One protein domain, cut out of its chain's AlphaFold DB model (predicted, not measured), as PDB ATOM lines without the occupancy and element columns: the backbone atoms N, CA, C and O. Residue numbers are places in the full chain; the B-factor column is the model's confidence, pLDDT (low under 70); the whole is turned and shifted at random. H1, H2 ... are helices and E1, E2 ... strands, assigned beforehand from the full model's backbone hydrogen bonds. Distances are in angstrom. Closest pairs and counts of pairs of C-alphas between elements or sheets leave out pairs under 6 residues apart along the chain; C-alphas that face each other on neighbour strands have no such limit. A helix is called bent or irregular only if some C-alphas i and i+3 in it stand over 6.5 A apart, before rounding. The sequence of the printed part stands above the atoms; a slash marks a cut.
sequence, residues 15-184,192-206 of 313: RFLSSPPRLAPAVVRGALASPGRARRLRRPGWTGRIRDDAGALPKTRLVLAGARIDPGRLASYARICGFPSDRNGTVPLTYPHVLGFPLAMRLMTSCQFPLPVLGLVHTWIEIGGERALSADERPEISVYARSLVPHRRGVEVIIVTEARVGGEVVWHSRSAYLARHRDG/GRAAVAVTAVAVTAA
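AT A GLANCE: This is residues 15 to 184 and 192 to 206 of the 313 residues of the protein "Acyl dehydratase" of Streptomyces sp. L-9-10 (UniProt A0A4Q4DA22). A twisted wall of five strands has H3 running across one face; H1 and H4 pack on H3, with H2 near one end of H4. The printed part has 185 residues, with named elements in the order H1 E1 H2 H3 E2 E3 E4 E5 H4. The sheet, E1 E3 E4 E5 E2, is antiparallel, and the class is mixed. The whole is compact, radius of gyration of the C-alphas 17.0 A, spanning 57 by 32 by 28 A.

IN THESE COORDINATES: H1, residues 23 to 41, begins at C-alpha 23 (-21.434, 46.290, -27.824), is 24.7 A long and irregular: C-alphas 32 and 35 are 7.1 A apart. E1 is residues 61 to 64, H2 71 to 81. H3, residues 95 to 108, is only just irregular: C-alphas 99 and 102 are 7.0 A apart. E2 is residues 121 to 129, E3 140 to 151, E4 154 to 165, 36.3 A long, and E5 168 to 180. H4, residues 192 to 204, ends at C-alpha 204 (-22.371, 39.250, -22.063).

HOW THE PARTS SIT: E3, E4 and E5 form a meander, each the antiparallel neighbour of the one before; E2 beside E5 completes a Greek key. N and O within hydrogen-bond range include N 62 and O 143, 2.9 A, N 142 and O 162, 2.9 A, N 159 and O 175, 2.8 A, and N 174 and O 126, 2.8 A. H3 is on the sheet, two layers, at a height of 7.2 A. H1's residues 23 to 30 touch H3, closest C-alphas Ala 26 and Arg 106, 5.7 A, at a steep tilt of 53 degrees. H4's residues 199 to 203 touch H3, closest C-alphas Thr 199 and Val 98, 7.0 A. H2 and H4 only just touch, with 3 pairs of C-alphas within 8 A, closest Tyr 77 and Ala 202, 6.5 A. Every O i to N i+4 pair is within range in H2, but 13 of 15 in H1, 8 of 10 in H3 and 7 of 9 in H4.

THE WHOLE: The farthest C-alphas, Pro 44 and Arg 87, are 57.0 A apart. Residues 185 to 191 are not printed; C-alphas 184 and 192 are 17.9 A apart. H1 to E1, H2 to H3 and H3 to E2 are long links. The pLDDT is under 70 at residues 44 to 57, 85 to 88, 182 to 184 and 192 to 206.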
ATOM      1  N   ARG A  15     -15.516  47.929 -45.029       88.00
ATOM      2  CA  ARG A  15     -14.781  48.408 -43.869       88.00
ATOM      3  C   ARG A  15     -14.390  47.217 -43.010       88.00
ATOM      4  O   ARG A  15     -15.201  46.707 -42.231       88.00
ATOM      5  N   PHE A  16     -13.126  46.839 -43.119       87.62
ATOM      6  CA  PHE A  16     -12.529  45.784 -42.317       87.62
ATOM      7  C   PHE A  16     -12.372  46.203 -40.851       87.62
ATOM      8  O   PHE A  16     -12.037  47.344 -40.518       87.62
ATOM      9  N   LEU A  17     -12.656  45.262 -39.959       86.00
ATOM     10  CA  LEU A  17     -12.515  45.379 -38.518       86.00
ATOM     11  C   LEU A  17     -11.474  44.362 -38.054       86.00
ATOM     12  O   LEU A  17     -11.593  43.175 -38.339       86.00
ATOM     13  N   SER A  18     -10.492  44.821 -37.281       81.94
ATOM     14  CA  SER A  18      -9.467  43.960 -36.677       81.94
ATOM     15  C   SER A  18      -9.977  43.159 -35.475       81.94
ATOM     16  O   SER A  18      -9.333  42.217 -35.028       81.94
ATOM     17  N   SER A  19     -11.128  43.536 -34.912       82.81
ATOM     18  CA  SER A  19     -11.741  42.844 -33.779       82.81
ATOM     19  C   SER A  19     -13.260  43.047 -33.742       82.81
ATOM     20  O   SER A  19     -13.765  44.060 -34.250       82.81
ATOM     21  N   PRO A  20     -14.013  42.121 -33.115       80.62
ATOM     22  CA  PRO A  20     -15.435  42.313 -32.881       80.62
ATOM     23  C   PRO A  20     -15.684  43.609 -32.094       80.62
ATOM     24  O   PRO A  20     -15.053  43.841 -31.056       80.62
ATOM     25  N   PRO A  21     -16.611  44.471 -32.537       81.25
ATOM     26  CA  PRO A  21     -16.878  45.719 -31.847       81.25
ATOM     27  C   PRO A  21     -17.463  45.473 -30.456       81.25
ATOM     28  O   PRO A  21     -18.328  44.623 -30.245       81.25
ATOM     29  N   ARG A  22     -17.026  46.286 -29.492       83.88
ATOM     30  CA  ARG A  22     -17.611  46.295 -28.150       83.88
ATOM     31  C   ARG A  22     -19.059  46.786 -28.237       83.88
ATOM     32  O   ARG A  22     -19.307  47.903 -28.689       83.88
ATOM     33  N   LEU A  23     -20.003  45.975 -27.760       80.56
ATOM     34  CA  LEU A  23     -21.434  46.290 -27.824       80.56
ATOM     35  C   LEU A  23     -21.824  47.497 -26.966       80.56
ATOM     36  O   LEU A  23     -22.558  48.357 -27.436       80.56
ATOM     37  N   ALA A  24     -21.327  47.588 -25.728       77.81
ATOM     38  CA  ALA A  24     -21.721  48.643 -24.789       77.81
ATOM     39  C   ALA A  24     -21.581  50.074 -25.362       77.81
ATOM     40  O   ALA A  24     -22.583  50.787 -25.404       77.81
ATOM     41  N   PRO A  25     -20.414  50.501 -25.887       78.94
ATOM     42  CA  PRO A  25     -20.282  51.843 -26.459       78.94
ATOM     43  C   PRO A  25     -21.083  52.039 -27.755       78.94
ATOM     44  O   PRO A  25     -21.404  53.175 -28.103       78.94
ATOM     45  N   ALA A  26     -21.388  50.969 -28.499       77.19
ATOM     46  CA  ALA A  26     -22.259  51.047 -29.671       77.19
ATOM     47  C   ALA A  26     -23.709  51.313 -29.242       77.19
ATOM     48  O   ALA A  26     -24.338  52.253 -29.720       77.19
ATOM     49  N   VAL A  27     -24.207  50.552 -28.264       76.81
ATOM     50  CA  VAL A  27     -25.557  50.709 -27.704       76.81
ATOM     51  C   VAL A  27     -25.753  52.100 -27.104       76.81
ATOM     52  O   VAL A  27     -26.756  52.737 -27.405       76.81
ATOM     53  N   VAL A  28     -24.790  52.604 -26.322       80.12
ATOM     54  CA  VAL A  28     -24.861  53.957 -25.739       80.12
ATOM     55  C   VAL A  28     -24.969  55.023 -26.832       80.12
ATOM     56  O   VAL A  28     -25.861  55.865 -26.780       80.12
ATOM     57  N   ARG A  29     -24.134  54.954 -27.876       80.69
ATOM     58  CA  ARG A  29     -24.218  55.888 -29.014       80.69
ATOM     59  C   ARG A  29     -25.559  55.810 -29.740       80.69
ATOM     60  O   ARG A  29     -26.160  56.842 -30.031       80.69
ATOM     61  N   GLY A  30     -26.049  54.598 -29.994       76.62
ATOM     62  CA  GLY A  30     -27.367  54.389 -30.590       76.62
ATOM     63  C   GLY A  30     -28.491  54.977 -29.745       76.62
ATOM     64  O   GLY A  30     -29.401  55.607 -30.284       76.62
ATOM     65  N   ALA A  31     -28.411  54.814 -28.424       79.88
ATOM     66  CA  ALA A  31     -29.377  55.357 -27.482       79.88
ATOM     67  C   ALA A  31     -29.413  56.888 -27.524       79.88
ATOM     68  O   ALA A  31     -30.491  57.456 -27.688       79.88
ATOM     69  N   LEU A  32     -28.249  57.541 -27.485       81.38
ATOM     70  CA  LEU A  32     -28.138  59.003 -27.542       81.38
ATOM     71  C   LEU A  32     -28.677  59.588 -28.856       81.38
ATOM     72  O   LEU A  32     -29.321  60.634 -28.852       81.38
ATOM     73  N   ALA A  33     -28.478  58.903 -29.984       81.56
ATOM     74  CA  ALA A  33     -28.965  59.368 -31.285       81.56
ATOM     75  C   ALA A  33     -30.460  59.078 -31.536       81.56
ATOM     76  O   ALA A  33     -31.065  59.668 -32.439       81.56
ATOM     77  N   SER A  34     -31.070  58.165 -30.772       79.88
ATOM     78  CA  SER A  34     -32.425  57.661 -31.041       79.88
ATOM     79  C   SER A  34     -33.528  58.729 -30.965       79.88
ATOM     80  O   SER A  34     -34.358  58.735 -31.873       79.88
ATOM     81  N   PRO A  35     -33.558  59.671 -29.998       83.06
ATOM     82  CA  PRO A  35     -34.596  60.707 -29.946       83.06
ATOM     83  C   PRO A  35     -34.626  61.596 -31.196       83.06
ATOM     84  O   PRO A  35     -35.694  61.877 -31.741       83.06
ATOM     85  N   GLY A  36     -33.452  61.992 -31.705       81.56
ATOM     86  CA  GLY A  36     -33.344  62.796 -32.926       81.56
ATOM     87  C   GLY A  36     -33.810  62.040 -34.174       81.56
ATOM     88  O   GLY A  36     -34.507  62.606 -35.018       81.56
ATOM     89  N   ARG A  37     -33.486  60.742 -34.274       82.88
ATOM     90  CA  ARG A  37     -33.964  59.870 -35.364       82.88
ATOM     91  C   ARG A  37     -35.469  59.634 -35.284       82.88
ATOM     92  O   ARG A  37     -36.151  59.753 -36.293       82.88
ATOM     93  N   ALA A  38     -35.996  59.391 -34.086       81.50
ATOM     94  CA  ALA A  38     -37.427  59.234 -33.856       81.50
ATOM     95  C   ALA A  38     -38.208  60.512 -34.200       81.50
ATOM     96  O   ALA A  38     -39.287  60.426 -34.772       81.50
ATOM     97  N   ARG A  39     -37.665  61.701 -33.901       81.94
ATOM     98  CA  ARG A  39     -38.276  62.979 -34.300       81.94
ATOM     99  C   ARG A  39     -38.296  63.153 -35.819       81.94
ATOM    100  O   ARG A  39     -39.305  63.597 -36.352       81.94
ATOM    101  N   ARG A  40     -37.212  62.792 -36.517       80.06
ATOM    102  CA  ARG A  40     -37.155  62.828 -37.991       80.06
ATOM    103  C   ARG A  40     -38.155  61.868 -38.633       80.06
ATOM    104  O   ARG A  40     -38.848  62.283 -39.550       80.06
ATOM    105  N   LEU A  41     -38.262  60.649 -38.099       76.62
ATOM    106  CA  LEU A  41     -39.211  59.621 -38.538       76.62
ATOM    107  C   LEU A  41     -40.675  60.093 -38.476       76.62
ATOM    108  O   LEU A  41     -41.503  59.638 -39.250       76.62
ATOM    109  N   ARG A  42     -40.995  61.006 -37.550       74.56
ATOM    110  CA  ARG A  42     -42.349  61.539 -37.318       74.56
ATOM    111  C   ARG A  42     -42.717  62.742 -38.181       74.56
ATOM    112  O   ARG A  42     -43.835  63.232 -38.057       74.56
ATOM    113  N   ARG A  43     -41.785  63.301 -38.956       73.62
ATOM    114  CA  ARG A  43     -42.075  64.524 -39.713       73.62
ATOM    115  C   ARG A  43     -43.160  64.233 -40.762       73.62
ATOM    116  O   ARG A  43     -43.021  63.246 -41.481       73.62
ATOM    117  N   PRO A  44     -44.209  65.068 -40.879       60.34
ATOM    118  CA  PRO A  44     -45.174  64.969 -41.971       60.34
ATOM    119  C   PRO A  44     -44.443  64.979 -43.317       60.34
ATOM    120  O   PRO A  44     -43.493  65.742 -43.496       60.34
ATOM    121  N   GLY A  45     -44.817  64.087 -44.234       57.00
ATOM    122  CA  GLY A  45     -44.089  63.907 -45.495       57.00
ATOM    123  C   GLY A  45     -42.779  63.115 -45.376       57.00
ATOM    124  O   GLY A  45     -42.089  62.939 -46.380       57.00
ATOM    125  N   TRP A  46     -42.436  62.574 -44.195       58.69
ATOM    126  CA  TRP A  46     -41.484  61.467 -44.095       58.69
ATOM    127  C   TRP A  46     -42.152  60.235 -44.711       58.69
ATOM    128  O   TRP A  46     -42.696  59.378 -44.031       58.69
ATOM    129  N   THR A  47     -42.129  60.141 -46.035       51.62
ATOM    130  CA  THR A  47     -42.625  58.977 -46.786       51.62
ATOM    131  C   THR A  47     -41.673  57.789 -46.681       51.62
ATOM    132  O   THR A  47     -41.761  56.851 -47.467       51.62
ATOM    133  N   GLY A  48     -40.694  57.879 -45.768       51.94
ATOM    134  CA  GLY A  48     -39.461  57.128 -45.839       51.94
ATOM    135  C   GLY A  48     -39.000  57.054 -47.279       51.94
ATOM    136  O   GLY A  48     -38.732  55.933 -47.676       51.94
ATOM    137  N   ARG A  49     -39.034  58.174 -48.050       44.75
ATOM    138  CA  ARG A  49     -38.762  58.188 -49.496       44.75
ATOM    139  C   ARG A  49     -37.454  57.449 -49.702       44.75
ATOM    140  O   ARG A  49     -36.364  58.006 -49.568       44.75
ATOM    141  N   ILE A  50     -37.626  56.171 -49.987       48.19
ATOM    142  CA  ILE A  50     -36.803  55.322 -50.798       48.19
ATOM    143  C   ILE A  50     -36.739  56.141 -52.079       48.19
ATOM    144  O   ILE A  50     -37.577  56.040 -52.959       48.19
ATOM    145  N   ARG A  51     -35.833  57.122 -52.116       38.78
ATOM    146  CA  ARG A  51     -35.140  57.336 -53.365       38.78
ATOM    147  C   ARG A  51     -34.451  55.998 -53.543       38.78
ATOM    148  O   ARG A  51     -33.697  55.585 -52.662       38.78
ATOM    149  N   ASP A  52     -34.784  55.316 -54.621       41.75
ATOM    150  CA  ASP A  52     -34.093  54.109 -55.072       41.75
ATOM    151  C   ASP A  52     -32.563  54.326 -55.152       41.75
ATOM    152  O   ASP A  52     -31.768  53.390 -55.176       41.75
ATOM    153  N   ASP A  53     -32.126  55.582 -55.063       39.16
ATOM    154  CA  ASP A  53     -30.784  56.022 -54.734       39.16
ATOM    155  C   ASP A  53     -30.327  55.470 -53.373       39.16
ATOM    156  O   ASP A  53     -30.660  55.992 -52.311       39.16
ATOM    157  N   ALA A  54     -29.502  54.432 -53.422       42.44
ATOM    158  CA  ALA A  54     -28.239  54.189 -52.712       42.44
ATOM    159  C   ALA A  54     -27.777  55.059 -51.493       42.44
ATOM    160  O   ALA A  54     -26.794  54.684 -50.865       42.44
ATOM    161  N   GLY A  55     -28.362  56.204 -51.127       47.00
ATOM    162  CA  GLY A  55     -27.876  57.172 -50.133       47.00
ATOM    163  C   GLY A  55     -28.565  57.201 -48.759       47.00
ATOM    164  O   GLY A  55     -28.040  57.863 -47.867       47.00
ATOM    165  N   ALA A  56     -29.698  56.520 -48.541       60.16
ATOM    166  CA  ALA A  56     -30.398  56.562 -47.241       60.16
ATOM    167  C   ALA A  56     -29.871  55.550 -46.207       60.16
ATOM    168  O   ALA A  56     -29.974  55.766 -44.998       60.16
ATOM    169  N   LEU A  57     -29.316  54.433 -46.676       69.12
ATOM    170  CA  LEU A  57     -28.671  53.437 -45.830       69.12
ATOM    171  C   LEU A  57     -27.158  53.652 -45.818       69.12
ATOM    172  O   LEU A  57     -26.597  54.148 -46.798       69.12
ATOM    173  N   PRO A  58     -26.460  53.232 -44.748       70.81
ATOM    174  CA  PRO A  58     -25.014  53.164 -44.799       70.81
ATOM    175  C   PRO A  58     -24.593  52.265 -45.970       70.81
ATOM    176  O   PRO A  58     -24.800  51.054 -45.924       70.81
ATOM    177  N   LYS A  59     -23.932  52.837 -46.984       71.88
ATOM    178  CA  LYS A  59     -23.272  52.089 -48.076       71.88
ATOM    179  C   LYS A  59     -22.086  51.246 -47.587       71.88
ATOM    180  O   LYS A  59     -21.333  50.713 -48.386       71.88
ATOM    181  N   THR A  60     -21.854  51.186 -46.278       81.62
ATOM    182  CA  THR A  60     -20.696  50.520 -45.687       81.62
ATOM    183  C   THR A  60     -21.051  49.078 -45.361       81.62
ATOM    184  O   THR A  60     -21.937  48.824 -44.542       81.62
ATOM    185  N   ARG A  61     -20.300  48.141 -45.935       91.56
ATOM    186  CA  ARG A  61     -20.262  46.752 -45.479       91.56
ATOM    187  C   ARG A  61     -19.228  46.651 -44.362       91.56
ATOM    188  O   ARG A  61     -18.081  47.027 -44.559       91.56
ATOM    189  N   LEU A  62     -19.617  46.183 -43.180       94.00
ATOM    190  CA  LEU A  62     -18.660  45.884 -42.112       94.00
ATOM    191  C   LEU A  62     -18.163  44.456 -42.291       94.00
ATOM    192  O   LEU A  62     -18.988  43.561 -42.438       94.00
ATOM    193  N   VAL A  63     -16.848  44.250 -42.253       94.56
ATOM    194  CA  VAL A  63     -16.223  42.938 -42.465       94.56
ATOM    195  C   VAL A  63     -15.302  42.608 -41.296       94.56
ATOM    196  O   VAL A  63     -14.527  43.451 -40.853       94.56
ATOM    197  N   LEU A  64     -15.381  41.385 -40.782       94.25
ATOM    198  CA  LEU A  64     -14.471  40.812 -39.795       94.25
ATOM    199  C   LEU A  64     -13.813  39.584 -40.431       94.25
ATOM    200  O   LEU A  64     -14.430  38.526 -40.457       94.25
ATOM    201  N   ALA A  65     -12.579  39.733 -40.921       88.44
ATOM    202  CA  ALA A  65     -11.894  38.789 -41.821       88.44
ATOM    203  C   ALA A  65     -11.541  37.406 -41.226       88.44
ATOM    204  O   ALA A  65     -11.061  36.533 -41.934       88.44
ATOM    205  N   GLY A  66     -11.760  37.186 -39.930       89.38
ATOM    206  CA  GLY A  66     -11.381  35.936 -39.267       89.38
ATOM    207  C   GLY A  66     -12.023  35.817 -37.897       89.38
ATOM    208  O   GLY A  66     -11.358  35.911 -36.864       89.38
ATOM    209  N   ALA A  67     -13.346  35.675 -37.870       92.56
ATOM    210  CA  ALA A  67     -14.084  35.579 -36.622       92.56
ATOM    211  C   ALA A  67     -13.688  34.303 -35.868       92.56
ATOM    212  O   ALA A  67     -13.945  33.184 -36.305       92.56
ATOM    213  N   ARG A  68     -13.069  34.470 -34.694       91.62
ATOM    214  CA  ARG A  68     -12.765  33.347 -33.804       91.62
ATOM    215  C   ARG A  68     -14.051  32.807 -33.188       91.62
ATOM    216  O   ARG A  68     -14.728  33.514 -32.439       91.62
ATOM    217  N   ILE A  69     -14.320  31.532 -33.442       92.88
ATOM    218  CA  ILE A  69     -15.335  30.762 -32.733       92.88
ATOM    219  C   ILE A  69     -14.730  30.352 -31.391       92.88
ATOM    220  O   ILE A  69     -13.743  29.624 -31.325       92.88
ATOM    221  N   ASP A  70     -15.254  30.916 -30.304       90.25
ATOM    222  CA  ASP A  70     -14.786  30.607 -28.955       90.25
ATOM    223  C   ASP A  70     -15.516  29.354 -28.442       90.25
ATOM    224  O   ASP A  70     -16.743  29.406 -28.296       90.25
ATOM    225  N   PRO A  71     -14.808  28.249 -28.134       89.38
ATOM    226  CA  PRO A  71     -15.449  27.001 -27.720       89.38
ATOM    227  C   PRO A  71     -16.310  27.159 -26.461       89.38
ATOM    228  O   PRO A  71     -17.382  26.567 -26.355       89.38
ATOM    229  N   GLY A  72     -15.890  28.012 -25.520       89.75
ATOM    230  CA  GLY A  72     -16.645  28.289 -24.299       89.75
ATOM    231  C   GLY A  72     -17.964  29.014 -24.577       89.75
ATOM    232  O   GLY A  72     -19.006  28.666 -24.009       89.75
ATOM    233  N   ARG A  73     -17.953  30.001 -25.482       89.25
ATOM    234  CA  ARG A  73     -19.160  30.709 -25.933       89.25
ATOM    235  C   ARG A  73     -20.066  29.813 -26.763       89.25
ATOM    236  O   ARG A  73     -21.277  29.881 -26.578       89.25
ATOM    237  N   LEU A  74     -19.504  28.991 -27.645       90.75
ATOM    238  CA  LEU A  74     -20.254  28.032 -28.454       90.75
ATOM    239  C   LEU A  74     -20.978  27.013 -27.565       90.75
ATOM    240  O   LEU A  74     -22.194  26.871 -27.664       90.75
ATOM    241  N   ALA A  75     -20.271  26.403 -26.610       89.94
ATOM    242  CA  ALA A  75     -20.860  25.462 -25.657       89.94
ATOM    243  C   ALA A  75     -21.935  26.119 -24.773       89.94
ATOM    244  O   ALA A  75     -22.988  25.537 -24.510       89.94
ATOM    245  N   SER A  76     -21.696  27.357 -24.327       89.81
ATOM    246  CA  SER A  76     -22.684  28.119 -23.554       89.81
ATOM    247  C   SER A  76     -23.935  28.418 -24.382       89.81
ATOM    248  O   SER A  76     -25.049  28.253 -23.889       89.81
ATOM    249  N   TYR A  77     -23.759  28.818 -25.643       89.31
ATOM    250  CA  TYR A  77     -24.851  29.062 -26.577       89.31
ATOM    251  C   TYR A  77     -25.672  27.796 -26.835       89.31
ATOM    252  O   TYR A  77     -26.895  27.832 -26.682       89.31
ATOM    253  N   ALA A  78     -25.009  26.678 -27.148       89.94
ATOM    254  CA  ALA A  78     -25.656  25.392 -27.381       89.94
ATOM    255  C   ALA A  78     -26.508  24.976 -26.175       89.94
ATOM    256  O   ALA A  78     -27.694  24.690 -26.320       89.94
ATOM    257  N   ARG A  79     -25.956  25.083 -24.959       88.75
ATOM    258  CA  ARG A  79     -26.670  24.780 -23.710       88.75
ATOM    259  C   ARG A  79     -27.882  25.681 -23.470       88.75
ATOM    260  O   ARG A  79     -28.919  25.205 -23.015       88.75
ATOM    261  N   ILE A  80     -27.759  26.985 -23.730       89.75
ATOM    262  CA  ILE A  80     -28.859  27.945 -23.542       89.75
ATOM    263  C   ILE A  80     -30.000  27.651 -24.517       89.75
ATOM    264  O   ILE A  80     -31.163  27.678 -24.115       89.75
ATOM    265  N   CYS A  81     -29.667  27.358 -25.774       87.25
ATOM    266  CA  CYS A  81     -30.645  27.118 -26.832       87.25
ATOM    267  C   CYS A  81     -31.190  25.680 -26.825       87.25
ATOM    268  O   CYS A  81     -32.245  25.423 -27.398       87.25
ATOM    269  N   GLY A  82     -30.511  24.757 -26.138       88.06
ATOM    270  CA  GLY A  82     -30.850  23.336 -26.126       88.06
ATOM    271  C   GLY A  82     -30.413  22.602 -27.393       88.06
ATOM    272  O   GLY A  82     -31.028  21.599 -27.737       88.06
ATOM    273  N   PHE A  83     -29.387  23.100 -28.088       86.38
ATOM    274  CA  PHE A  83     -28.747  22.332 -29.152       86.38
ATOM    275  C   PHE A  83     -27.963  21.171 -28.537       86.38
ATOM    276  O   PHE A  83     -27.378  21.347 -27.460       86.38
ATOM    277  N   PRO A  84     -27.937  19.999 -29.193       81.94
ATOM    278  CA  PRO A  84     -27.063  18.924 -28.765       81.94
ATOM    279  C   PRO A  84     -25.626  19.446 -28.756       81.94
ATOM    280  O   PRO A  84     -25.198  20.127 -29.686       81.94
ATOM    281  N   SER A  85     -24.898  19.165 -27.679       65.19
ATOM    282  CA  SER A  85     -23.445  19.292 -27.682       65.19
ATOM    283  C   SER A  85     -22.927  18.220 -28.624       65.19
ATOM    284  O   SER A  85     -22.861  17.043 -28.265       65.19
ATOM    285  N   ASP A  86     -22.685  18.619 -29.861       62.88
ATOM    286  CA  ASP A  86     -22.206  17.732 -30.889       62.88
ATOM    287  C   ASP A  86     -20.739  17.383 -30.590       62.88
ATOM    288  O   ASP A  86     -19.934  18.214 -30.170       62.88
ATOM    289  N   ARG A  87     -20.383  16.105 -30.731       58.47
ATOM    290  CA  ARG A  87     -18.989  15.670 -30.552       58.47
ATOM    291  C   ARG A  87     -18.133  15.967 -31.786       58.47
ATOM    292  O   ARG A  87     -16.915  15.866 -31.709       58.47
ATOM    293  N   ASN A  88     -18.768  16.337 -32.897       65.00
ATOM    294  CA  ASN A  88     -18.151  16.497 -34.208       65.00
ATOM    295  C   ASN A  88     -17.641  17.923 -34.473       65.00
ATOM    296  O   ASN A  88     -17.122  18.178 -35.554       65.00
ATOM    297  N   GLY A  89     -17.776  18.851 -33.518       80.81
ATOM    298  CA  GLY A  89     -17.256  20.216 -33.640       80.81
ATOM    299  C   GLY A  89     -18.025  21.107 -34.622       80.81
ATOM    300  O   GLY A  89     -17.570  22.197 -34.940       80.81
ATOM    301  N   THR A  90     -19.190  20.681 -35.087       89.75
ATOM    302  CA  THR A  90     -20.108  21.426 -35.941       89.75
ATOM    303  C   THR A  90     -20.804  22.560 -35.191       89.75
ATOM    304  O   THR A  90     -21.424  22.419 -34.139       89.75
ATOM    305  N   VAL A  91     -20.762  23.735 -35.796       91.69
ATOM    306  CA  VAL A  91     -21.378  24.951 -35.289       91.69
ATOM    307  C   VAL A  91     -22.885  24.926 -35.586       91.69
ATOM    308  O   VAL A  91     -23.269  24.710 -36.739       91.69
ATOM    309  N   PRO A  92     -23.772  25.202 -34.604       92.56
ATOM    310  CA  PRO A  92     -25.206  25.295 -34.854       92.56
ATOM    311  C   PRO A  92     -25.530  26.333 -35.932       92.56
ATOM    312  O   PRO A  92     -24.967  27.430 -35.920       92.56
ATOM    313  N   LEU A  93     -26.503  26.030 -36.798       93.19
ATOM    314  CA  LEU A  93     -26.895  26.873 -37.940       93.19
ATOM    315  C   LEU A  93     -27.179  28.335 -37.554       93.19
ATOM    316  O   LEU A  93     -26.937  29.251 -38.327       93.19
ATOM    317  N   THR A  94     -27.683  28.586 -36.352       94.06
ATOM    318  CA  THR A  94     -28.037  29.927 -35.872       94.06
ATOM    319  C   THR A  94     -26.862  30.693 -35.253       94.06
ATOM    320  O   THR A  94     -26.966  31.896 -35.010       94.06
ATOM    321  N   TYR A  95     -25.735  30.036 -34.972       94.06
ATOM    322  CA  TYR A  95     -24.608  30.641 -34.260       94.06
ATOM    323  C   TYR A  95     -23.857  31.723 -35.057       94.06
ATOM    324  O   TYR A  95     -23.508  32.740 -34.451       94.06
ATOM    325  N   PRO A  96     -23.647  31.620 -36.388       95.19
ATOM    326  CA  PRO A  96     -22.996  32.694 -37.143       95.19
ATOM    327  C   PRO A  96     -23.750  34.031 -37.070       95.19
ATOM    328  O   PRO A  96     -23.126  35.093 -37.059       95.19
ATOM    329  N   HIS A  97     -25.076  34.006 -36.884       94.62
ATOM    330  CA  HIS A  97     -25.858  35.215 -36.613       94.62
ATOM    331  C   HIS A  97     -25.419  35.902 -35.307       94.62
ATOM    332  O   HIS A  97     -25.314  37.128 -35.236       94.62
ATOM    333  N   VAL A  98     -25.093  35.120 -34.273       93.25
ATOM    334  CA  VAL A  98     -24.569  35.631 -32.996       93.25
ATOM    335  C   VAL A  98     -23.187  36.259 -33.181       93.25
ATOM    336  O   VAL A  98     -22.911  37.301 -32.583       93.25
ATOM    337  N   LEU A  99     -22.337  35.673 -34.032       94.06
ATOM    338  CA  LEU A  99     -21.027  36.240 -34.380       94.06
ATOM    339  C   LEU A  99     -21.156  37.566 -35.144       94.06
ATOM    340  O   LEU A  99     -20.380  38.490 -34.894       94.06
ATOM    341  N   GLY A 100     -22.144  37.683 -36.035       94.81
ATOM    342  CA  GLY A 100     -22.422  38.901 -36.804       94.81
ATOM    343  C   GLY A 100     -23.139  40.002 -36.025       94.81
ATOM    344  O   GLY A 100     -23.023  41.181 -36.370       94.81
ATOM    345  N   PHE A 101     -23.829  39.673 -34.930       94.12
ATOM    346  CA  PHE A 101     -24.630  40.646 -34.187       94.12
ATOM    347  C   PHE A 101     -23.859  41.896 -33.714       94.12
ATOM    348  O   PHE A 101     -24.385  43.004 -33.854       94.12
ATOM    349  N   PRO A 102     -22.612  41.812 -33.206       93.31
ATOM    350  CA  PRO A 102     -21.840  43.006 -32.877       93.31
ATOM    351  C   PRO A 102     -21.598  43.935 -34.071       93.31
ATOM    352  O   PRO A 102     -21.656  45.159 -33.916       93.31
ATOM    353  N   LEU A 103     -21.365  43.377 -35.263       94.50
ATOM    354  CA  LEU A 103     -21.212  44.154 -36.491       94.50
ATOM    355  C   LEU A 103     -22.544  44.817 -36.862       94.50
ATOM    356  O   LEU A 103     -22.568  46.025 -37.095       94.50
ATOM    357  N   ALA A 104     -23.656  44.080 -36.803       93.81
ATOM    358  CA  ALA A 104     -24.997  44.627 -37.027       93.81
ATOM    359  C   ALA A 104     -25.313  45.784 -36.069       93.81
ATOM    360  O   ALA A 104     -25.755  46.850 -36.493       93.81
ATOM    361  N   MET A 105     -25.002  45.633 -34.782       92.62
ATOM    362  CA  MET A 105     -25.185  46.701 -33.801       92.62
ATOM    363  C   MET A 105     -24.311  47.916 -34.100       92.62
ATOM    364  O   MET A 105     -24.786  49.047 -34.009       92.62
ATOM    365  N   ARG A 106     -23.046  47.729 -34.494       91.75
ATOM    366  CA  ARG A 106     -22.181  48.846 -34.905       91.75
ATOM    367  C   ARG A 106     -22.741  49.578 -36.127       91.75
ATOM    368  O   ARG A 106     -22.686  50.804 -36.165       91.75
ATOM    369  N   LEU A 107     -23.294  48.843 -37.087       91.69
ATOM    370  CA  LEU A 107     -23.933  49.401 -38.274       91.69
ATOM    371  C   LEU A 107     -25.182  50.217 -37.904       91.69
ATOM    372  O   LEU A 107     -25.265  51.395 -38.248       91.69
ATOM    373  N   MET A 108     -26.105  49.635 -37.136       90.31
ATOM    374  CA  MET A 108     -27.366  50.280 -36.736       90.31
ATOM    375  C   MET A 108     -27.162  51.500 -35.823       90.31
ATOM    376  O   MET A 108     -27.946  52.449 -35.803       90.31
ATOM    377  N   THR A 109     -26.072  51.516 -35.060       88.50
ATOM    378  CA  THR A 109     -25.736  52.627 -34.154       88.50
ATOM    379  C   THR A 109     -24.842  53.684 -34.806       88.50
ATOM    380  O   THR A 109     -24.561  54.709 -34.187       88.50
ATOM    381  N   SER A 110     -24.430  53.485 -36.066       88.12
ATOM    382  CA  SER A 110     -23.668  54.476 -36.836       88.12
ATOM    383  C   SER A 110     -24.481  55.747 -37.088       88.12
ATOM    384  O   SER A 110     -25.711  55.707 -37.114       88.12
ATOM    385  N   CYS A 111     -23.812  56.888 -37.282       81.88
ATOM    386  CA  CYS A 111     -24.468  58.170 -37.563       81.88
ATOM    387  C   CYS A 111     -25.281  58.165 -38.868       81.88
ATOM    388  O   CYS A 111     -26.292  58.856 -38.943       81.88
ATOM    389  N   GLN A 112     -24.867  57.356 -39.847       84.06
ATOM    390  CA  GLN A 112     -25.517  57.215 -41.151       84.06
ATOM    391  C   GLN A 112     -26.774  56.340 -41.106       84.06
ATOM    392  O   GLN A 112     -27.534  56.314 -42.066       84.06
ATOM    393  N   PHE A 113     -27.004  55.601 -40.019       86.75
ATOM    394  CA  PHE A 113     -28.169  54.737 -39.924       86.75
ATOM    395  C   PHE A 113     -29.436  55.546 -39.579       86.75
ATOM    396  O   PHE A 113     -29.459  56.241 -38.554       86.75
ATOM    397  N   PRO A 114     -30.505  55.450 -40.390       85.69
ATOM    398  CA  PRO A 114     -31.616  56.400 -40.332       85.69
ATOM    399  C   PRO A 114     -32.637  56.101 -39.228       85.69
ATOM    400  O   PRO A 114     -33.316  57.019 -38.763       85.69
ATOM    401  N   LEU A 115     -32.742  54.849 -38.770       88.56
ATOM    402  CA  LEU A 115     -33.774  54.435 -37.815       88.56
ATOM    403  C   LEU A 115     -33.306  54.564 -36.347       88.56
ATOM    404  O   LEU A 115     -32.113  54.401 -36.046       88.56
ATOM    405  N   PRO A 116     -34.217  54.875 -35.402       86.88
ATOM    406  CA  PRO A 116     -33.903  54.884 -33.976       86.88
ATOM    407  C   PRO A 116     -33.669  53.454 -33.488       86.88
ATOM    408  O   PRO A 116     -34.567  52.631 -33.581       86.88
ATOM    409  N   VAL A 117     -32.481  53.158 -32.951       86.31
ATOM    410  CA  VAL A 117     -32.144  51.808 -32.454       86.31
ATOM    411  C   VAL A 117     -32.973  51.450 -31.220       86.31
ATOM    412  O   VAL A 117     -33.380  50.301 -31.049       86.31
ATOM    413  N   LEU A 118     -33.256  52.436 -30.361       86.00
ATOM    414  CA  LEU A 118     -34.186  52.245 -29.255       86.00
ATOM    415  C   LEU A 118     -35.608  52.086 -29.791       86.00
ATOM    416  O   LEU A 118     -36.152  52.996 -30.413       86.00
ATOM    417  N   GLY A 119     -36.211  50.936 -29.499       83.62
ATOM    418  CA  GLY A 119     -37.561  50.601 -29.945       83.62
ATOM    419  C   GLY A 119     -37.621  49.827 -31.262       83.62
ATOM    420  O   GLY A 119     -38.729  49.485 -31.670       83.62
ATOM    421  N   LEU A 120     -36.475  49.501 -31.884       89.75
ATOM    422  CA  LEU A 120     -36.456  48.530 -32.980       89.75
ATOM    423  C   LEU A 120     -36.975  47.182 -32.496       89.75
ATOM    424  O   LEU A 120     -36.559  46.668 -31.455       89.75
ATOM    425  N   VAL A 121     -37.851  46.593 -33.297       91.62
ATOM    426  CA  VAL A 121     -38.358  45.245 -33.077       91.62
ATOM    427  C   VAL A 121     -37.866  44.348 -34.183       91.62
ATOM    428  O   VAL A 121     -38.132  44.605 -35.347       91.62
ATOM    429  N   HIS A 122     -37.164  43.285 -33.810       92.06
ATOM    430  CA  HIS A 122     -36.806  42.227 -34.742       92.06
ATOM    431  C   HIS A 122     -38.074  41.430 -35.074       92.06
ATOM    432  O   HIS A 122     -38.602  40.744 -34.196       92.06
ATOM    433  N   THR A 123     -38.612  41.604 -36.281       91.75
ATOM    434  CA  THR A 123     -39.917  41.054 -36.683       91.75
ATOM    435  C   THR A 123     -39.788  39.659 -37.271       91.75
ATOM    436  O   THR A 123     -40.573  38.780 -36.919       91.75
ATOM    437  N   TRP A 124     -38.782  39.435 -38.111       92.00
ATOM    438  CA  TRP A 124     -38.489  38.127 -38.682       92.00
ATOM    439  C   TRP A 124     -36.997  37.949 -38.956       92.00
ATOM    440  O   TRP A 124     -36.240  38.917 -39.079       92.00
ATOM    441  N   ILE A 125     -36.599  36.681 -39.049       93.62
ATOM    442  CA  ILE A 125     -35.261  36.252 -39.436       93.62
ATOM    443  C   ILE A 125     -35.358  35.054 -40.383       93.62
ATOM    444  O   ILE A 125     -36.164  34.154 -40.167       93.62
ATOM    445  N   GLU A 126     -34.533  35.064 -41.421       93.75
ATOM    446  CA  GLU A 126     -34.317  33.959 -42.352       93.75
ATOM    447  C   GLU A 126     -32.834  33.581 -42.292       93.75
ATOM    448  O   GLU A 126     -31.973  34.466 -42.323       93.75
ATOM    449  N   ILE A 127     -32.529  32.291 -42.163       95.19
ATOM    450  CA  ILE A 127     -31.160  31.776 -42.040       95.19
ATOM    451  C   ILE A 127     -30.986  30.609 -43.011       95.19
ATOM    452  O   ILE A 127     -31.800  29.688 -43.014       95.19
ATOM    453  N   GLY A 128     -29.909  30.645 -43.793       91.44
ATOM    454  CA  GLY A 128     -29.520  29.591 -44.726       91.44
ATOM    455  C   GLY A 128     -28.044  29.229 -44.574       91.44
ATOM    456  O   GLY A 128     -27.224  30.058 -44.172       91.44
ATOM    457  N   GLY A 129     -27.715  27.973 -44.865       91.69
ATOM    458  CA  GLY A 129     -26.351  27.456 -44.848       91.69
ATOM    459  C   GLY A 129     -26.112  26.562 -46.055       91.69
ATOM    460  O   GLY A 129     -26.881  25.632 -46.274       91.69
ATOM    461  N   GLU A 130     -25.044  26.841 -46.797       91.69
ATOM    462  CA  GLU A 130     -24.599  26.027 -47.935       91.69
ATOM    463  C   GLU A 130     -23.783  24.823 -47.456       91.69
ATOM    464  O   GLU A 130     -23.833  23.738 -48.029       91.69
ATOM    465  N   ARG A 131     -23.051  24.997 -46.348       92.06
ATOM    466  CA  ARG A 131     -22.408  23.902 -45.625       92.06
ATOM    467  C   ARG A 131     -22.342  24.175 -44.130       92.06
ATOM    468  O   ARG A 131     -22.387  25.318 -43.679       92.06
ATOM    469  N   ALA A 132     -22.174  23.104 -43.363       90.25
ATOM    470  CA  ALA A 132     -21.872  23.204 -41.945       90.25
ATOM    471  C   ALA A 132     -20.512  23.891 -41.724       90.25
ATOM    472  O   ALA A 132     -19.548  23.639 -42.454       90.25
ATOM    473  N   LEU A 133     -20.455  24.758 -40.712       92.50
ATOM    474  CA  LEU A 133     -19.216  25.350 -40.212       92.50
ATOM    475  C   LEU A 133     -18.657  24.475 -39.092       92.50
ATOM    476  O   LEU A 133     -19.413  24.042 -38.222       92.50
ATOM    477  N   SER A 134     -17.346  24.273 -39.072       92.38
ATOM    478  CA  SER A 134     -16.645  23.646 -37.955       92.38
ATOM    479  C   SER A 134     -16.143  24.697 -36.957       92.38
ATOM    480  O   SER A 134     -15.893  25.855 -37.295       92.38
ATOM    481  N   ALA A 135     -16.029  24.318 -35.686       91.31
ATOM    482  CA  ALA A 135     -15.685  25.206 -34.579       91.31
ATOM    483  C   ALA A 135     -14.220  25.677 -34.617       91.31
ATOM    484  O   ALA A 135     -13.873  26.683 -33.991       91.31
ATOM    485  N   ASP A 136     -13.355  24.970 -35.340       91.44
ATOM    486  CA  ASP A 136     -11.967  25.348 -35.595       91.44
ATOM    487  C   ASP A 136     -11.826  26.380 -36.725       91.44
ATOM    488  O   ASP A 136     -10.828  27.107 -36.752       91.44
ATOM    489  N   GLU A 137     -12.849  26.552 -37.566       92.94
ATOM    490  CA  GLU A 137     -12.817  27.508 -38.669       92.94
ATOM    491  C   GLU A 137     -12.751  28.970 -38.194       92.94
ATOM    492  O   GLU A 137     -13.039  29.340 -37.044       92.94
ATOM    493  N   ARG A 138     -12.334  29.840 -39.116       94.88
ATOM    494  CA  ARG A 138     -12.248  31.293 -38.928       94.88
ATOM    495  C   ARG A 138     -13.018  31.993 -40.042       94.88
ATOM    496  O   ARG A 138     -12.393  32.566 -40.930       94.88
ATOM    497  N   PRO A 139     -14.360  31.936 -40.029       95.25
ATOM    498  CA  PRO A 139     -15.139  32.556 -41.085       95.25
ATOM    499  C   PRO A 139     -14.938  34.072 -41.098       95.25
ATOM    500  O   PRO A 139     -14.919  34.727 -40.050       95.25
ATOM    501  N   GLU A 140     -14.852  34.642 -42.294       96.62
ATOM    502  CA  GLU A 140     -15.061  36.067 -42.484       96.62
ATOM    503  C   GLU A 140     -16.545  36.367 -42.271       96.62
ATOM    504  O   GLU A 140     -17.399  35.803 -42.950       96.62
ATOM    505  N   ILE A 141     -16.868  37.273 -41.351       97.06
ATOM    506  CA  ILE A 141     -18.247  37.704 -41.115       97.06
ATOM    507  C   ILE A 141     -18.443  39.088 -41.708       97.06
ATOM    508  O   ILE A 141     -17.754  40.034 -41.323       97.06
ATOM    509  N   SER A 142     -19.422  39.232 -42.596       96.62
ATOM    510  CA  SER A 142     -19.783  40.522 -43.178       96.62
ATOM    511  C   SER A 142     -21.225  40.899 -42.860       96.62
ATOM    512  O   SER A 142     -22.101  40.040 -42.810       96.62
ATOM    513  N   VAL A 143     -21.473  42.187 -42.608       96.50
ATOM    514  CA  VAL A 143     -22.804  42.724 -42.296       96.50
ATOM    515  C   VAL A 143     -23.049  44.026 -43.040       96.50
ATOM    516  O   VAL A 143     -22.207  44.927 -43.028       96.50
ATOM    517  N   TYR A 144     -24.228  44.156 -43.640       94.31
ATOM    518  CA  TYR A 144     -24.659  45.372 -44.323       94.31
ATOM    519  C   TYR A 144     -26.180  45.553 -44.252       94.31
ATOM    520  O   TYR A 144     -26.932  44.608 -44.013       94.31
ATOM    521  N   ALA A 145     -26.637  46.791 -44.445       92.12
ATOM    522  CA  ALA A 145     -28.055  47.102 -44.561       92.12
ATOM    523  C   ALA A 145     -28.448  46.993 -46.035       92.12
ATOM    524  O   ALA A 145     -27.830  47.625 -46.889       92.12
ATOM    525  N   ARG A 146     -29.447  46.165 -46.334       89.69
ATOM    526  CA  ARG A 146     -29.880  45.868 -47.701       89.69
ATOM    527  C   ARG A 146     -30.899  46.874 -48.213       89.69
ATOM    528  O   ARG A 146     -30.739  47.377 -49.317       89.69
ATOM    529  N   SER A 147     -31.953  47.117 -47.443       86.19
ATOM    530  CA  SER A 147     -33.074  47.956 -47.865       86.19
ATOM    531  C   SER A 147     -33.858  48.491 -46.672       86.19
ATOM    532  O   SER A 147     -33.807  47.930 -45.573       86.19
ATOM    533  N   LEU A 148     -34.566  49.596 -46.905       88.62
ATOM    534  CA  LEU A 148     -35.666  50.058 -46.068       88.62
ATOM    535  C   LEU A 148     -36.965  49.665 -46.762       88.62
ATOM    536  O   LEU A 148     -37.079  49.834 -47.971       88.62
ATOM    537  N   VAL A 149     -37.914  49.123 -46.012       85.06
ATOM    538  CA  VAL A 149     -39.181  48.614 -46.537       85.06
ATOM    539  C   VAL A 149     -40.326  49.277 -45.769       85.06
ATOM    540  O   VAL A 149     -40.332  49.221 -44.533       85.06
ATOM    541  N   PRO A 150     -41.291  49.923 -46.450       83.88
ATOM    542  CA  PRO A 150     -42.471  50.464 -45.794       83.88
ATOM    543  C   PRO A 150     -43.279  49.340 -45.144       83.88
ATOM    544  O   PRO A 150     -43.452  48.269 -45.720       83.88
ATOM    545  N   HIS A 151     -43.796  49.579 -43.943       84.88
ATOM    546  CA  HIS A 151     -44.609  48.611 -43.221       84.88
ATOM    547  C   HIS A 151     -45.820  49.308 -42.593       84.88
ATOM    548  O   HIS A 151     -45.735  50.430 -42.109       84.88
ATOM    549  N   ARG A 152     -46.968  48.627 -42.512       82.19
ATOM    550  CA  ARG A 152     -48.215  49.201 -41.954       82.19
ATOM    551  C   ARG A 152     -48.074  49.839 -40.563       82.19
ATOM    552  O   ARG A 152     -48.847  50.708 -40.200       82.19
ATOM    553  N   ARG A 153     -47.104  49.378 -39.766       83.69
ATOM    554  CA  ARG A 153     -46.815  49.863 -38.402       83.69
ATOM    555  C   ARG A 153     -45.547  50.715 -38.316       83.69
ATOM    556  O   ARG A 153     -45.101  50.991 -37.206       83.69
ATOM    557  N   GLY A 154     -44.886  51.027 -39.431       88.06
ATOM    558  CA  GLY A 154     -43.564  51.640 -39.385       88.06
ATOM    559  C   GLY A 154     -42.722  51.491 -40.645       88.06
ATOM    560  O   GLY A 154     -43.222  51.362 -41.753       88.06
ATOM    561  N   VAL A 155     -41.408  51.435 -40.454       88.75
ATOM    562  CA  VAL A 155     -40.456  51.084 -41.514       88.75
ATOM    563  C   VAL A 155     -39.533  49.988 -41.025       88.75
ATOM    564  O   VAL A 155     -38.996  50.062 -39.917       88.75
ATOM    565  N   GLU A 156     -39.367  48.961 -41.848       90.94
ATOM    566  CA  GLU A 156     -38.420  47.883 -41.607       90.94
ATOM    567  C   GLU A 156     -37.086  48.189 -42.276       90.94
ATOM    568  O   GLU A 156     -37.033  48.710 -43.387       90.94
ATOM    569  N   VAL A 157     -35.990  47.839 -41.613       92.12
ATOM    570  CA  VAL A 157     -34.691  47.694 -42.267       92.12
ATOM    571  C   VAL A 157     -34.351  46.219 -42.387       92.12
ATOM    572  O   VAL A 157     -34.507  45.468 -41.424       92.12
ATOM    573  N   ILE A 158     -33.839  45.819 -43.547       93.38
ATOM    574  CA  ILE A 158     -33.301  44.479 -43.763       93.38
ATOM    575  C   ILE A 158     -31.793  44.518 -43.549       93.38
ATOM    576  O   ILE A 158     -31.069  45.197 -44.279       93.38
ATOM    577  N   ILE A 159     -31.311  43.784 -42.552       94.88
ATOM    578  CA  ILE A 159     -29.887  43.583 -42.286       94.88
ATOM    579  C   ILE A 159     -29.493  42.206 -42.802       94.88
ATOM    580  O   ILE A 159     -30.133  41.212 -42.462       94.88
ATOM    581  N   VAL A 160     -28.435  42.151 -43.604       96.06
ATOM    582  CA  VAL A 160     -27.868  40.903 -44.118       96.06
ATOM    583  C   VAL A 160     -26.568  40.620 -43.386       96.06
ATOM    584  O   VAL A 160     -25.748  41.523 -43.216       96.06
ATOM    585  N   THR A 161     -26.396  39.375 -42.947       96.75
ATOM    586  CA  THR A 161     -25.139  38.859 -42.393       96.75
ATOM    587  C   THR A 161     -24.701  37.660 -43.216       96.75
ATOM    588  O   THR A 161     -25.497  36.747 -43.408       96.75
ATOM    589  N   GLU A 162     -23.451  37.631 -43.656       97.25
ATOM    590  CA  GLU A 162     -22.868  36.515 -44.407       97.25
ATOM    591  C   GLU A 162     -21.628  36.002 -43.676       97.25
ATOM    592  O   GLU A 162     -20.876  36.801 -43.108       97.25
ATOM    593  N   ALA A 163     -21.404  34.691 -43.727       96.75
ATOM    594  CA  ALA A 163     -20.149  34.070 -43.338       96.75
ATOM    595  C   ALA A 163     -19.469  33.488 -44.581       96.75
ATOM    596  O   ALA A 163     -20.086  32.713 -45.318       96.75
ATOM    597  N   ARG A 164     -18.206  33.859 -44.803       95.88
ATOM    598  CA  ARG A 164     -17.368  33.333 -45.880       95.88
ATOM    599  C   ARG A 164     -16.214  32.506 -45.337       95.88
ATOM    600  O   ARG A 164     -15.631  32.863 -44.316       95.88
ATOM    601  N   VAL A 165     -15.848  31.443 -46.040       94.31
ATOM    602  CA  VAL A 165     -14.614  30.685 -45.795       94.31
ATOM    603  C   VAL A 165     -13.932  30.463 -47.135       94.31
ATOM    604  O   VAL A 165     -14.571  30.006 -48.074       94.31
ATOM    605  N   GLY A 166     -12.649  30.819 -47.237       90.94
ATOM    606  CA  GLY A 166     -11.918  30.721 -48.504       90.94
ATOM    607  C   GLY A 166     -12.505  31.594 -49.622       90.94
ATOM    608  O   GLY A 166     -12.395  31.237 -50.783       90.94
ATOM    609  N   GLY A 167     -13.167  32.705 -49.277       89.44
ATOM    610  CA  GLY A 167     -13.842  33.592 -50.236       89.44
ATOM    611  C   GLY A 167     -15.288  33.201 -50.567       89.44
ATOM    612  O   GLY A 167     -16.067  34.064 -50.973       89.44
ATOM    613  N   GLU A 168     -15.688  31.962 -50.290       92.25
ATOM    614  CA  GLU A 168     -17.019  31.444 -50.615       92.25
ATOM    615  C   GLU A 168     -18.024  31.679 -49.491       92.25
ATOM    616  O   GLU A 168     -17.707  31.477 -48.317       92.25
ATOM    617  N   VAL A 169     -19.251  32.090 -49.831       94.81
ATOM    618  CA  VAL A 169     -20.339  32.237 -48.849       94.81
ATOM    619  C   VAL A 169     -20.827  30.851 -48.456       94.81
ATOM    620  O   VAL A 169     -21.406  30.134 -49.260       94.81
ATOM    621  N   VAL A 170     -20.620  30.490 -47.193       96.19
ATOM    622  CA  VAL A 170     -21.018  29.181 -46.650       96.19
ATOM    623  C   VAL A 170     -22.277  29.269 -45.795       96.19
ATOM    624  O   VAL A 170     -22.909  28.258 -45.497       96.19
ATOM    625  N   TRP A 171     -22.644  30.485 -45.386       97.12
ATOM    626  CA  TRP A 171     -23.803  30.762 -44.551       97.12
ATOM    627  C   TRP A 171     -24.283  32.201 -44.727       97.12
ATOM    628  O   TRP A 171     -23.475  33.121 -44.892       97.12
ATOM    629  N   HIS A 172     -25.591  32.419 -44.615       96.38
ATOM    630  CA  HIS A 172     -26.188  33.747 -44.661       96.38
ATOM    631  C   HIS A 172     -27.413  33.877 -43.743       96.38
ATOM    632  O   HIS A 172     -28.109  32.917 -43.422       96.38
ATOM    633  N   SER A 173     -27.732  35.111 -43.355       96.19
ATOM    634  CA  SER A 173     -29.002  35.448 -42.713       96.19
ATOM    635  C   SER A 173     -29.519  36.816 -43.119       96.19
ATOM    636  O   SER A 173     -28.754  37.719 -43.475       96.19
ATOM    637  N   ARG A 174     -30.838  36.967 -43.021       95.56
ATOM    638  CA  ARG A 174     -31.568  38.212 -43.237       95.56
ATOM    639  C   ARG A 174     -32.451  38.467 -42.028       95.56
ATOM    640  O   ARG A 174     -33.235  37.607 -41.647       95.56
ATOM    641  N   SER A 175     -32.321  39.647 -41.443       93.94
ATOM    642  CA  SER A 175     -33.070  40.068 -40.260       93.94
ATOM    643  C   SER A 175     -33.804  41.365 -40.540       93.94
ATOM    644  O   SER A 175     -33.175  42.344 -40.949       93.94
ATOM    645  N   ALA A 176     -35.108  41.394 -40.278       93.31
ATOM    646  CA  ALA A 176     -35.904  42.608 -40.387       93.31
ATOM    647  C   ALA A 176     -36.111  43.276 -39.033       93.31
ATOM    648  O   ALA A 176     -36.596  42.663 -38.079       93.31
ATOM    649  N   TYR A 177     -35.769  44.558 -38.956       93.50
ATOM    650  CA  TYR A 177     -35.984  45.373 -37.768       93.50
ATOM    651  C   TYR A 177     -36.973  46.495 -38.065       93.50
ATOM    652  O   TYR A 177     -36.670  47.409 -38.825       93.50
ATOM    653  N   LEU A 178     -38.136  46.444 -37.421       92.06
ATOM    654  CA  LEU A 178     -39.198  47.434 -37.524       92.06
ATOM    655  C   LEU A 178     -38.965  48.594 -36.554       92.06
ATOM    656  O   LEU A 178     -38.981  48.411 -35.333       92.06
ATOM    657  N   ALA A 179     -38.837  49.802 -37.096       90.31
ATOM    658  CA  ALA A 179     -39.034  51.043 -36.361       90.31
ATOM    659  C   ALA A 179     -40.513  51.426 -36.435       90.31
ATOM    660  O   ALA A 179     -41.018  51.745 -37.509       90.31
ATOM    661  N   ARG A 180     -41.214  51.383 -35.300       85.44
ATOM    662  CA  ARG A 180     -42.648  51.678 -35.264       85.44
ATOM    663  C   ARG A 180     -42.944  53.171 -35.380       85.44
ATOM    664  O   ARG A 180     -42.290  53.987 -34.724       85.44
ATOM    665  N   HIS A 181     -43.986  53.510 -36.129       74.75
ATOM    666  CA  HIS A 181     -44.678  54.780 -35.930       74.75
ATOM    667  C   HIS A 181     -45.347  54.715 -34.545       74.75
ATOM    668  O   HIS A 181     -45.820  53.652 -34.140       74.75
ATOM    669  N   ARG A 182     -45.319  55.797 -33.754       64.19
ATOM    670  CA  ARG A 182     -46.276  55.877 -32.636       64.19
ATOM    671  C   ARG A 182     -47.478  56.601 -33.191       64.19
ATOM    672  O   ARG A 182     -47.406  57.823 -33.320       64.19
ATOM    673  N   ASP A 183     -48.509  55.837 -33.494       46.81
ATOM    674  CA  ASP A 183     -49.862  56.362 -33.551       46.81
ATOM    675  C   ASP A 183     -50.249  56.749 -32.108       46.81
ATOM    676  O   ASP A 183     -49.685  56.211 -31.145       46.81
ATOM    677  N   GLY A 184     -51.067  57.789 -31.949       45.47
ATOM    678  CA  GLY A 184     -51.448  58.336 -30.643       45.47
ATOM    679  C   GLY A 184     -51.994  57.268 -29.686       45.47
ATOM    680  O   GLY A 184     -52.600  56.300 -30.121       45.47
ATOM    681  N   GLY A 192     -39.913  45.914 -26.073       39.19
ATOM    682  CA  GLY A 192     -38.685  46.459 -26.680       39.19
ATOM    683  C   GLY A 192     -37.394  46.165 -25.895       39.19
ATOM    684  O   GLY A 192     -36.298  46.264 -26.440       39.19
ATOM    685  N   ARG A 193     -37.503  45.756 -24.622       40.03
ATOM    686  CA  ARG A 193     -36.357  45.339 -23.794       40.03
ATOM    687  C   ARG A 193     -35.969  43.870 -23.995       40.03
ATOM    688  O   ARG A 193     -34.828  43.521 -23.710       40.03
ATOM    689  N   ALA A 194     -36.878  43.015 -24.471       35.03
ATOM    690  CA  ALA A 194     -36.661  41.567 -24.531       35.03
ATOM    691  C   ALA A 194     -35.848  41.125 -25.763       35.03
ATOM    692  O   ALA A 194     -34.952  40.294 -25.634       35.03
ATOM    693  N   ALA A 195     -36.077  41.731 -26.934       39.78
ATOM    694  CA  ALA A 195     -35.388  41.345 -28.171       39.78
ATOM    695  C   ALA A 195     -33.890  41.709 -28.172       39.78
ATOM    696  O   ALA A 195     -33.067  40.941 -28.660       39.78
ATOM    697  N   VAL A 196     -33.513  42.834 -27.551       43.62
ATOM    698  CA  VAL A 196     -32.097  43.198 -27.341       43.62
ATOM    699  C   VAL A 196     -31.464  42.325 -26.249       43.62
ATOM    700  O   VAL A 196     -30.259  42.078 -26.272       43.62
ATOM    701  N   ALA A 197     -32.265  41.818 -25.302       35.03
ATOM    702  CA  ALA A 197     -31.767  41.038 -24.177       35.03
ATOM    703  C   ALA A 197     -31.282  39.638 -24.576       35.03
ATOM    704  O   ALA A 197     -30.274  39.207 -24.033       35.03
ATOM    705  N   VAL A 198     -31.916  38.936 -25.522       39.41
ATOM    706  CA  VAL A 198     -31.478  37.571 -25.888       39.41
ATOM    707  C   VAL A 198     -30.100  37.594 -26.558       39.41
ATOM    708  O   VAL A 198     -29.204  36.847 -26.159       39.41
ATOM    709  N   THR A 199     -29.870  38.524 -27.486       40.28
ATOM    710  CA  THR A 199     -28.572  38.630 -28.166       40.28
ATOM    711  C   THR A 199     -27.502  39.268 -27.283       40.28
ATOM    712  O   THR A 199     -26.341  38.862 -27.322       40.28
ATOM    713  N   ALA A 200     -27.875  40.203 -26.399       36.28
ATOM    714  CA  ALA A 200     -26.949  40.730 -25.402       36.28
ATOM    715  C   ALA A 200     -26.555  39.675 -24.356       36.28
ATOM    716  O   ALA A 200     -25.395  39.655 -23.956       36.28
ATOM    717  N   VAL A 201     -27.457  38.779 -23.932       39.00
ATOM    718  CA  VAL A 201     -27.167  37.725 -22.937       39.00
ATOM    719  C   VAL A 201     -26.180  36.690 -23.488       39.00
ATOM    720  O   VAL A 201     -25.255  36.316 -22.770       39.00
ATOM    721  N   ALA A 202     -26.277  36.312 -24.769       38.44
ATOM    722  CA  ALA A 202     -25.290  35.432 -25.405       38.44
ATOM    723  C   ALA A 202     -23.887  36.074 -25.504       38.44
ATOM    724  O   ALA A 202     -22.878  35.384 -25.371       38.44
ATOM    725  N   VAL A 203     -23.806  37.401 -25.676       39.62
ATOM    726  CA  VAL A 203     -22.524  38.126 -25.792       39.62
ATOM    727  C   VAL A 203     -21.955  38.564 -24.427       39.62
ATOM    728  O   VAL A 203     -20.738  38.666 -24.272       39.62
ATOM    729  N   THR A 204     -22.794  38.794 -23.408       39.38
ATOM    730  CA  THR A 204     -22.371  39.250 -22.063       39.38
ATOM    731  C   THR A 204     -22.149  38.132 -21.044       39.38
ATOM    732  O   THR A 204     -21.484  38.380 -20.037       39.38
ATOM    733  N   ALA A 205     -22.572  36.889 -21.313       38.72
ATOM    734  CA  ALA A 205     -22.217  35.724 -20.489       38.72
ATOM    735  C   ALA A 205     -20.693  35.442 -20.436       38.72
ATOM    736  O   ALA A 205     -20.238  34.613 -19.656       38.72
ATOM    737  N   ALA A 206     -19.886  36.184 -21.206       38.94
ATOM    738  CA  ALA A 206     -18.425  36.184 -21.175       38.94
ATOM    739  C   ALA A 206     -17.788  36.923 -19.975       38.94
ATOM    740  O   ALA A 206     -16.568  37.095 -19.950       38.94
TER     741      ALA A 206